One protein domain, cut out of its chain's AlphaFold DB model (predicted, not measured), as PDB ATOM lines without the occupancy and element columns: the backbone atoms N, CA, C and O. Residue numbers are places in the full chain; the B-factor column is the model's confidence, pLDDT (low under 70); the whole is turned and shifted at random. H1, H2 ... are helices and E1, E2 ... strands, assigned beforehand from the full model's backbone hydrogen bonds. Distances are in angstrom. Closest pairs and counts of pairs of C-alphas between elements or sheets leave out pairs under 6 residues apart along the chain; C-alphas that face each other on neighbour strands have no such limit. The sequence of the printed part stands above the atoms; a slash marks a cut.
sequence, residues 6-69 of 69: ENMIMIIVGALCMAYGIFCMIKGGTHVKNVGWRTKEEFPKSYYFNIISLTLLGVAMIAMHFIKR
ATOM      1  N   GLU A   6      49.454 162.962 233.730       71.38
ATOM      2  CA  GLU A   6      50.518 162.263 234.460       71.38
ATOM      3  C   GLU A   6      51.916 162.855 234.196       71.38
ATOM      4  O   GLU A   6      52.723 162.983 235.116       71.38
ATOM      5  N   ASN A   7      52.194 163.295 232.964       75.25
ATOM      6  CA  ASN A   7      53.487 163.880 232.594       75.25
ATOM      7  C   ASN A   7      53.672 165.284 233.183       75.25
ATOM      8  O   ASN A   7      54.787 165.649 233.550       75.25
ATOM      9  N   MET A   8      52.591 166.063 233.301       78.62
ATOM     10  CA  MET A   8      52.645 167.367 233.966       78.62
ATOM     11  C   MET A   8      52.945 167.219 235.454       78.62
ATOM     12  O   MET A   8      53.756 167.973 235.984       78.62
ATOM     13  N   ILE A   9      52.339 166.230 236.114       84.00
ATOM     14  CA  ILE A   9      52.564 165.977 237.541       84.00
ATOM     15  C   ILE A   9      54.041 165.655 237.797       84.00
ATOM     16  O   ILE A   9      54.635 166.242 238.695       84.00
ATOM     17  N   MET A  10      54.666 164.796 236.984       82.75
ATOM     18  CA  MET A  10      56.088 164.461 237.156       82.75
ATOM     19  C   MET A  10      57.008 165.677 236.996       82.75
ATOM     20  O   MET A  10      57.940 165.839 237.780       82.75
ATOM     21  N   ILE A  11      56.731 166.548 236.022       83.69
ATOM     22  CA  ILE A  11      57.512 167.774 235.803       83.69
ATOM     23  C   ILE A  11      57.354 168.734 236.987       83.69
ATOM     24  O   ILE A  11      58.350 169.257 237.482       83.69
ATOM     25  N   ILE A  12      56.124 168.942 237.468       88.31
ATOM     26  CA  ILE A  12      55.848 169.840 238.598       88.31
ATOM     27  C   ILE A  12      56.520 169.318 239.872       88.31
ATOM     28  O   ILE A  12      57.201 170.077 240.560       88.31
ATOM     29  N   VAL A  13      56.379 168.025 240.176       88.81
ATOM     30  CA  VAL A  13      57.002 167.420 241.362       88.81
ATOM     31  C   VAL A  13      58.527 167.475 241.259       88.81
ATOM     32  O   VAL A  13      59.181 167.890 242.213       88.81
ATOM     33  N   GLY A  14      59.100 167.153 240.095       88.12
ATOM     34  CA  GLY A  14      60.543 167.250 239.869       88.12
ATOM     35  C   GLY A  14      61.078 168.675 240.059       88.12
ATOM     36  O   GLY A  14      62.097 168.869 240.726       88.12
ATOM     37  N   ALA A  15      60.356 169.678 239.550       88.50
ATOM     38  CA  ALA A  15      60.697 171.087 239.732       88.50
ATOM     39  C   ALA A  15      60.628 171.517 241.208       88.50
ATOM     40  O   ALA A  15      61.532 172.203 241.684       88.50
ATOM     41  N   LEU A  16      59.610 171.076 241.956       91.31
ATOM     42  CA  LEU A  16      59.489 171.353 243.392       91.31
ATOM     43  C   LEU A  16      60.620 170.706 244.204       91.31
ATOM     44  O   LEU A  16      61.178 171.357 245.089       91.31
ATOM     45  N   CYS A  17      61.005 169.466 243.887       90.94
ATOM     46  CA  CYS A  17      62.139 168.798 244.532       90.94
ATOM     47  C   CYS A  17      63.447 169.567 244.314       90.94
ATOM     48  O   CYS A  17      64.194 169.790 245.269       90.94
ATOM     49  N   MET A  18      63.705 170.025 243.084       89.75
ATOM     50  CA  MET A  18      64.880 170.850 242.794       89.75
ATOM     51  C   MET A  18      64.824 172.205 243.500       89.75
ATOM     52  O   MET A  18      65.810 172.603 244.117       89.75
ATOM     53  N   ALA A  19      63.680 172.892 243.466       92.38
ATOM     54  CA  ALA A  19      63.507 174.181 244.130       92.38
ATOM     55  C   ALA A  19      63.755 174.075 245.642       92.38
ATOM     56  O   ALA A  19      64.459 174.908 246.213       92.38
ATOM     57  N   TYR A  20      63.242 173.022 246.285       90.25
ATOM     58  CA  TYR A  20      63.472 172.785 247.708       90.25
ATOM     59  C   TYR A  20      64.934 172.422 248.008       90.25
ATOM     60  O   TYR A  20      65.507 172.938 248.967       90.25
ATOM     61  N   GLY A  21      65.575 171.609 247.161       91.00
ATOM     62  CA  GLY A  21      67.004 171.312 247.275       91.00
ATOM     63  C   GLY A  21      67.870 172.573 247.194       91.00
ATOM     64  O   GLY A  21      68.711 172.798 248.063       91.00
ATOM     65  N   ILE A  22      67.615 173.442 246.208       91.31
ATOM     66  CA  ILE A  22      68.305 174.734 246.050       91.31
ATOM     67  C   ILE A  22      68.033 175.643 247.253       91.31
ATOM     68  O   ILE A  22      68.955 176.257 247.787       91.31
ATOM     69  N   PHE A  23      66.789 175.700 247.731       91.56
ATOM     70  CA  PHE A  23      66.437 176.463 248.928       91.56
ATOM     71  C   PHE A  23      67.232 176.003 250.161       91.56
ATOM     72  O   PHE A  23      67.774 176.835 250.891       91.56
ATOM     73  N   CYS A  24      67.366 174.689 250.366       90.69
ATOM     74  CA  CYS A  24      68.206 174.123 251.420       90.69
ATOM     75  C   CYS A  24      69.688 174.495 251.255       90.69
ATOM     76  O   CYS A  24      70.337 174.793 252.258       90.69
ATOM     77  N   MET A  25      70.208 174.550 250.019       90.25
ATOM     78  CA  MET A  25      71.581 175.002 249.743       90.25
ATOM     79  C   MET A  25      71.801 176.465 250.120       90.25
ATOM     80  O   MET A  25      72.756 176.772 250.832       90.25
ATOM     81  N   ILE A  26      70.910 177.358 249.678       92.06
ATOM     82  CA  ILE A  26      71.017 178.805 249.930       92.06
ATOM     83  C   ILE A  26      70.915 179.092 251.427       92.06
ATOM     84  O   ILE A  26      71.695 179.867 251.975       92.06
ATOM     85  N   LYS A  27      69.962 178.448 252.105       90.81
ATOM     86  CA  LYS A  27      69.721 178.654 253.536       90.81
ATOM     87  C   LYS A  27      70.694 177.862 254.427       90.81
ATOM     88  O   LYS A  27      70.700 178.057 255.638       90.81
ATOM     89  N   GLY A  28      71.507 176.972 253.849       89.06
ATOM     90  CA  GLY A  28      72.534 176.196 254.551       89.06
ATOM     91  C   GLY A  28      71.988 175.223 255.601       89.06
ATOM     92  O   GLY A  28      72.678 174.919 256.576       89.06
ATOM     93  N   GLY A  29      70.747 174.757 255.435       90.44
ATOM     94  CA  GLY A  29      70.060 173.918 256.415       90.44
ATOM     95  C   GLY A  29      69.013 172.995 255.803       90.44
ATOM     96  O   GLY A  29      68.610 173.151 254.652       90.44
ATOM     97  N   THR A  30      68.586 172.006 256.581       91.69
ATOM     98  CA  THR A  30      67.594 171.001 256.190       91.69
ATOM     99  C   THR A  30      66.535 170.835 257.273       91.69
ATOM    100  O   THR A  30      66.792 171.063 258.456       91.69
ATOM    101  N   HIS A  31      65.338 170.405 256.879       91.12
ATOM    102  CA  HIS A  31      64.304 170.021 257.827       91.12
ATOM    103  C   HIS A  31      64.456 168.546 258.214       91.12
ATOM    104  O   HIS A  31      64.341 167.655 257.371       91.12
ATOM    105  N   VAL A  32      64.689 168.279 259.497       87.62
ATOM    106  CA  VAL A  32      64.803 166.927 260.049       87.62
ATOM    107  C   VAL A  32      63.510 166.572 260.781       87.62
ATOM    108  O   VAL A  32      63.008 167.333 261.613       87.62
ATOM    109  N   LYS A  33      62.952 165.395 260.474       83.62
ATOM    110  CA  LYS A  33      61.724 164.892 261.108       83.62
ATOM    111  C   LYS A  33      61.887 164.864 262.635       83.62
ATOM    112  O   LYS A  33      62.903 164.390 263.129       83.62
ATOM    113  N   ASN A  34      60.879 165.353 263.360       87.31
ATOM    114  CA  ASN A  34      60.828 165.455 264.830       87.31
ATOM    115  C   ASN A  34      61.839 166.422 265.482       87.31
ATOM    116  O   ASN A  34      61.858 166.526 266.703       87.31
ATOM    117  N   VAL A  35      62.661 167.132 264.702       87.38
ATOM    118  CA  VAL A  35      63.705 168.038 265.220       87.38
ATOM    119  C   VAL A  35      63.553 169.462 264.670       87.38
ATOM    120  O   VAL A  35      63.933 170.420 265.343       87.38
ATOM    121  N   GLY A  36      62.977 169.610 263.474       89.00
ATOM    122  CA  GLY A  36      62.736 170.899 262.828       89.00
ATOM    123  C   GLY A  36      63.859 171.308 261.875       89.00
ATOM    124  O   GLY A  36      64.570 170.466 261.323       89.00
ATOM    125  N   TRP A  37      63.998 172.615 261.642       89.56
ATOM    126  CA  TRP A  37      65.042 173.162 260.775       89.56
ATOM    127  C   TRP A  37      66.396 173.152 261.485       89.56
ATOM    128  O   TRP A  37      66.524 173.721 262.567       89.56
ATOM    129  N   ARG A  38      67.399 172.528 260.869       90.94
ATOM    130  CA  ARG A  38      68.768 172.443 261.394       90.94
ATOM    131  C   ARG A  38      69.782 172.834 260.340       90.94
ATOM    132  O   ARG A  38      69.550 172.629 259.146       90.94
ATOM    133  N   THR A  39      70.897 173.406 260.768       91.44
ATOM    134  CA  THR A  39      71.957 173.815 259.840       91.44
ATOM    135  C   THR A  39      72.805 172.618 259.410       91.44
ATOM    136  O   THR A  39      72.799 171.549 260.032       91.44
ATOM    137  N   LYS A  40      73.572 172.802 258.332       87.94
ATOM    138  CA  LYS A  40      74.571 171.829 257.868       87.94
ATOM    139  C   LYS A  40      75.629 171.487 258.929       87.94
ATOM    140  O   LYS A  40      76.257 170.443 258.821       87.94
ATOM    141  N   GLU A  41      75.842 172.359 259.915       89.31
ATOM    142  CA  GLU A  41      76.852 172.196 260.969       89.31
ATOM    143  C   GLU A  41      76.343 171.288 262.090       89.31
ATOM    144  O   GLU A  41      77.083 170.436 262.574       89.31
ATOM    145  N   GLU A  42      75.062 171.408 262.449       87.31
ATOM    146  CA  GLU A  42      74.439 170.566 263.473       87.31
ATOM    147  C   GLU A  42      74.185 169.138 262.963       87.31
ATOM    148  O   GLU A  42      74.448 168.162 263.664       87.31
ATOM    149  N   PHE A  43      73.669 169.003 261.734       87.50
ATOM    150  CA  PHE A  43      73.291 167.710 261.151       87.50
ATOM    151  C   PHE A  43      73.797 167.553 259.705       87.50
ATOM    152  O   PHE A  43      72.995 167.467 258.766       87.50
ATOM    153  N   PRO A  44      75.124 167.438 259.493       89.06
ATOM    154  CA  PRO A  44      75.712 167.369 258.153       89.06
ATOM    155  C   PRO A  44      75.226 166.152 257.362       89.06
ATOM    156  O   PRO A  44      74.870 166.272 256.193       89.06
ATOM    157  N   LYS A  45      75.138 164.975 257.998       88.38
ATOM    158  CA  LYS A  45      74.710 163.735 257.325       88.38
ATOM    159  C   LYS A  45      73.300 163.856 256.747       88.38
ATOM    160  O   LYS A  45      73.091 163.551 255.579       88.38
ATOM    161  N   SER A  46      72.346 164.333 257.547       89.06
ATOM    162  CA  SER A  46      70.959 164.522 257.109       89.06
ATOM    163  C   SER A  46      70.831 165.622 256.060       89.06
ATOM    164  O   SER A  46      70.015 165.498 255.151       89.06
ATOM    165  N   TYR A  47      71.646 166.676 256.159       90.56
ATOM    166  CA  TYR A  47      71.692 167.745 255.166       90.56
ATOM    167  C   TYR A  47      72.118 167.220 253.790       90.56
ATOM    168  O   TYR A  47      71.354 167.335 252.830       90.56
ATOM    169  N   TYR A  48      73.284 166.571 253.700       88.94
ATOM    170  CA  TYR A  48      73.773 166.022 252.433       88.94
ATOM    171  C   TYR A  48      72.867 164.912 251.901       88.94
ATOM    172  O   TYR A  48      72.589 164.883 250.705       88.94
ATOM    173  N   PHE A  49      72.345 164.046 252.775       92.38
ATOM    174  CA  PHE A  49      71.396 163.011 252.370       92.38
ATOM    175  C   PHE A  49      70.143 163.605 251.718       92.38
ATOM    176  O   PHE A  49      69.727 163.136 250.659       92.38
ATOM    177  N   ASN A  50      69.563 164.656 252.309       91.06
ATOM    178  CA  ASN A  50      68.365 165.295 251.769       91.06
ATOM    179  C   ASN A  50      68.646 165.964 250.415       91.06
ATOM    180  O   ASN A  50      67.917 165.733 249.453       91.06
ATOM    181  N   ILE A  51      69.741 166.724 250.315       91.06
ATOM    182  CA  ILE A  51      70.150 167.388 249.069       91.06
ATOM    183  C   ILE A  51      70.354 166.361 247.949       91.06
ATOM    184  O   ILE A  51      69.750 166.490 246.888       91.06
ATOM    185  N   ILE A  52      71.151 165.315 248.197       92.56
ATOM    186  CA  ILE A  52      71.445 164.278 247.196       92.56
ATOM    187  C   ILE A  52      70.155 163.572 246.766       92.56
ATOM    188  O   ILE A  52      69.921 163.398 245.571       92.56
ATOM    189  N   SER A  53      69.291 163.214 247.718       92.06
ATOM    190  CA  SER A  53      68.028 162.524 247.428       92.06
ATOM    191  C   SER A  53      67.085 163.384 246.584       92.06
ATOM    192  O   SER A  53      66.533 162.899 245.599       92.06
ATOM    193  N   LEU A  54      66.926 164.668 246.925       92.00
ATOM    194  CA  LEU A  54      66.088 165.609 246.175       92.00
ATOM    195  C   LEU A  54      66.624 165.853 244.764       92.00
ATOM    196  O   LEU A  54      65.843 165.887 243.812       92.00
ATOM    197  N   THR A  55      67.943 165.987 244.616       90.31
ATOM    198  CA  THR A  55      68.579 166.144 243.306       90.31
ATOM    199  C   THR A  55      68.396 164.892 242.452       90.31
ATOM    200  O   THR A  55      67.975 165.009 241.302       90.31
ATOM    201  N   LEU A  56      68.640 163.696 243.001       92.25
ATOM    202  CA  LEU A  56      68.451 162.436 242.275       92.25
ATOM    203  C   LEU A  56      66.992 162.229 241.862       92.25
ATOM    204  O   LEU A  56      66.738 161.870 240.715       92.25
ATOM    205  N   LEU A  57      66.035 162.505 242.754       91.38
ATOM    206  CA  LEU A  57      64.607 162.410 242.442       91.38
ATOM    207  C   LEU A  57      64.192 163.412 241.361       91.38
ATOM    208  O   LEU A  57      63.536 163.023 240.397       91.38
ATOM    209  N   GLY A  58      64.609 164.675 241.478       87.81
ATOM    210  CA  GLY A  58      64.312 165.701 240.479       87.81
ATOM    211  C   GLY A  58      64.848 165.330 239.094       87.81
ATOM    212  O   GLY A  58      64.108 165.375 238.110       87.81
ATOM    213  N   VAL A  59      66.109 164.889 239.019       88.38
ATOM    214  CA  VAL A  59      66.727 164.439 237.762       88.38
ATOM    215  C   VAL A  59      66.035 163.191 237.219       88.38
ATOM    216  O   VAL A  59      65.722 163.151 236.032       88.38
ATOM    217  N   ALA A  60      65.744 162.196 238.062       88.06
ATOM    218  CA  ALA A  60      65.079 160.966 237.639       88.06
ATOM    219  C   ALA A  60      63.682 161.238 237.067       88.06
ATOM    220  O   ALA A  60      63.332 160.684 236.027       88.06
ATOM    221  N   MET A  61      62.896 162.122 237.686       85.81
ATOM    222  CA  MET A  61      61.560 162.476 237.189       85.81
ATOM    223  C   MET A  61      61.613 163.178 235.828       85.81
ATOM    224  O   MET A  61      60.806 162.876 234.947       85.81
ATOM    225  N   ILE A  62      62.587 164.069 235.627       82.25
ATOM    226  CA  ILE A  62      62.798 164.739 234.338       82.25
ATOM    227  C   ILE A  62      63.299 163.734 233.291       82.25
ATOM    228  O   ILE A  62      62.754 163.674 232.191       82.25
ATOM    229  N   ALA A  63      64.282 162.897 233.625       84.94
ATOM    230  CA  ALA A  63      64.822 161.885 232.716       84.94
ATOM    231  C   ALA A  63      63.748 160.879 232.277       84.94
ATOM    232  O   ALA A  63      63.631 160.578 231.091       84.94
ATOM    233  N   MET A  64      62.901 160.421 233.204       81.44
ATOM    234  CA  MET A  64      61.776 159.534 232.897       81.44
ATOM    235  C   MET A  64      60.778 160.173 231.930       81.44
ATOM    236  O   MET A  64      60.246 159.471 231.073       81.44
ATOM    237  N   HIS A  65      60.548 161.488 232.017       75.38
ATOM    238  CA  HIS A  65      59.728 162.198 231.034       75.38
ATOM    239  C   HIS A  65      60.327 162.128 229.622       75.38
ATOM    240  O   HIS A  65      59.578 161.958 228.662       75.38
ATOM    241  N   PHE A  66      61.652 162.238 229.482       77.06
ATOM    242  CA  PHE A  66      62.323 162.116 228.184       77.06
ATOM    243  C   PHE A  66      62.369 160.675 227.665       77.06
ATOM    244  O   PHE A  66      62.244 160.480 226.465       77.06
ATOM    245  N   ILE A  67      62.501 159.676 228.544       79.62
ATOM    246  CA  ILE A  67      62.518 158.252 228.164       79.62
ATOM    247  C   ILE A  67      61.130 157.759 227.730       79.62
ATOM    248  O   ILE A  67      61.024 156.928 226.834       79.62
ATOM    249  N   LYS A  68      60.056 158.239 228.373       67.12
ATOM    250  CA  LYS A  68      58.667 157.869 228.037       67.12
ATOM    251  C   LYS A  68      58.061 158.669 226.874       67.12
ATOM    252  O   LYS A  68      56.890 158.446 226.559       67.12
ATOM    253  N   ARG A  69      58.793 159.632 226.316       55.28
ATOM    254  CA  ARG A  69      58.362 160.438 225.170       55.28
ATOM    255  C   ARG A  69      58.596 159.673 223.873       55.28
ATOM    256  O   ARG A  69      57.706 159.788 223.005       55.28
TER     257      ARG A  69
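What this domain is: This is residues 6 to 69 of the 69 residues of an uncharacterized protein of Euryarchaeota archaeon (UniProt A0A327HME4). Two long helices, H1 and H2, lie side by side and run opposite ways, and a small hairpin of two short strands, E1 and E2, sits at one end, where the backbone turns from one helix to the other. The two helices make the long axis of a rod that spans 43 by 21 by 15 A. The printed part has 64 residues, with two named helices and two named strands in the order H1, E1, E2, H2; the sheet, of order E1 - E2, is antiparallel, and the class is mostly helix. The whole is only just loose, close to compact, with a radius of gyration of the C-alphas of 13.3 A.

How they stand to each other: H1, residues 6 to 27, and H2, residues 44 to 67, touch, with 30 pairs of C-alphas within 8 A. Their closest C-alphas, those of Gly 14 and Gly 58, are 4.1 A apart. They run opposite ways at a shallow tilt of 28 degrees. E1, residues 29 to 32, and E2, residues 36 to 39, form an antiparallel hairpin, with 147 degrees between their directions. N 30 and O 38, at 2.8 A, and N 36 and O 32, at 2.9 A, are within hydrogen-bond range. The closest C-alphas of H1 and E1, those of Cys 24 and Thr 30, are 5.7 A apart; those of E1 and H2, Thr 30 and Tyr 47, are 5.3 A apart. H1 and E2 are only just apart, their closest C-alphas at 8.3 A. In H1 and H2 every O i to N i+4 pair is within hydrogen-bond range.

Where its parts are: H1 begins at C-alpha 6 (50.518, 162.263, 234.460) and is 31.6 A long from first to last C-alpha. E1 measures 9.5 A and E2 10.1 A. H2 measures 34.0 A and ends at C-alpha 67 (62.518, 158.252, 228.164).

The domain as a whole: The C-alphas of Glu 42 and Arg 69, the two farthest apart, are 42.8 A apart. The printed part has no cut, and its three links are tight. The mean pLDDT of the printed part is 87.0, and residues 68 to 69 are under 70.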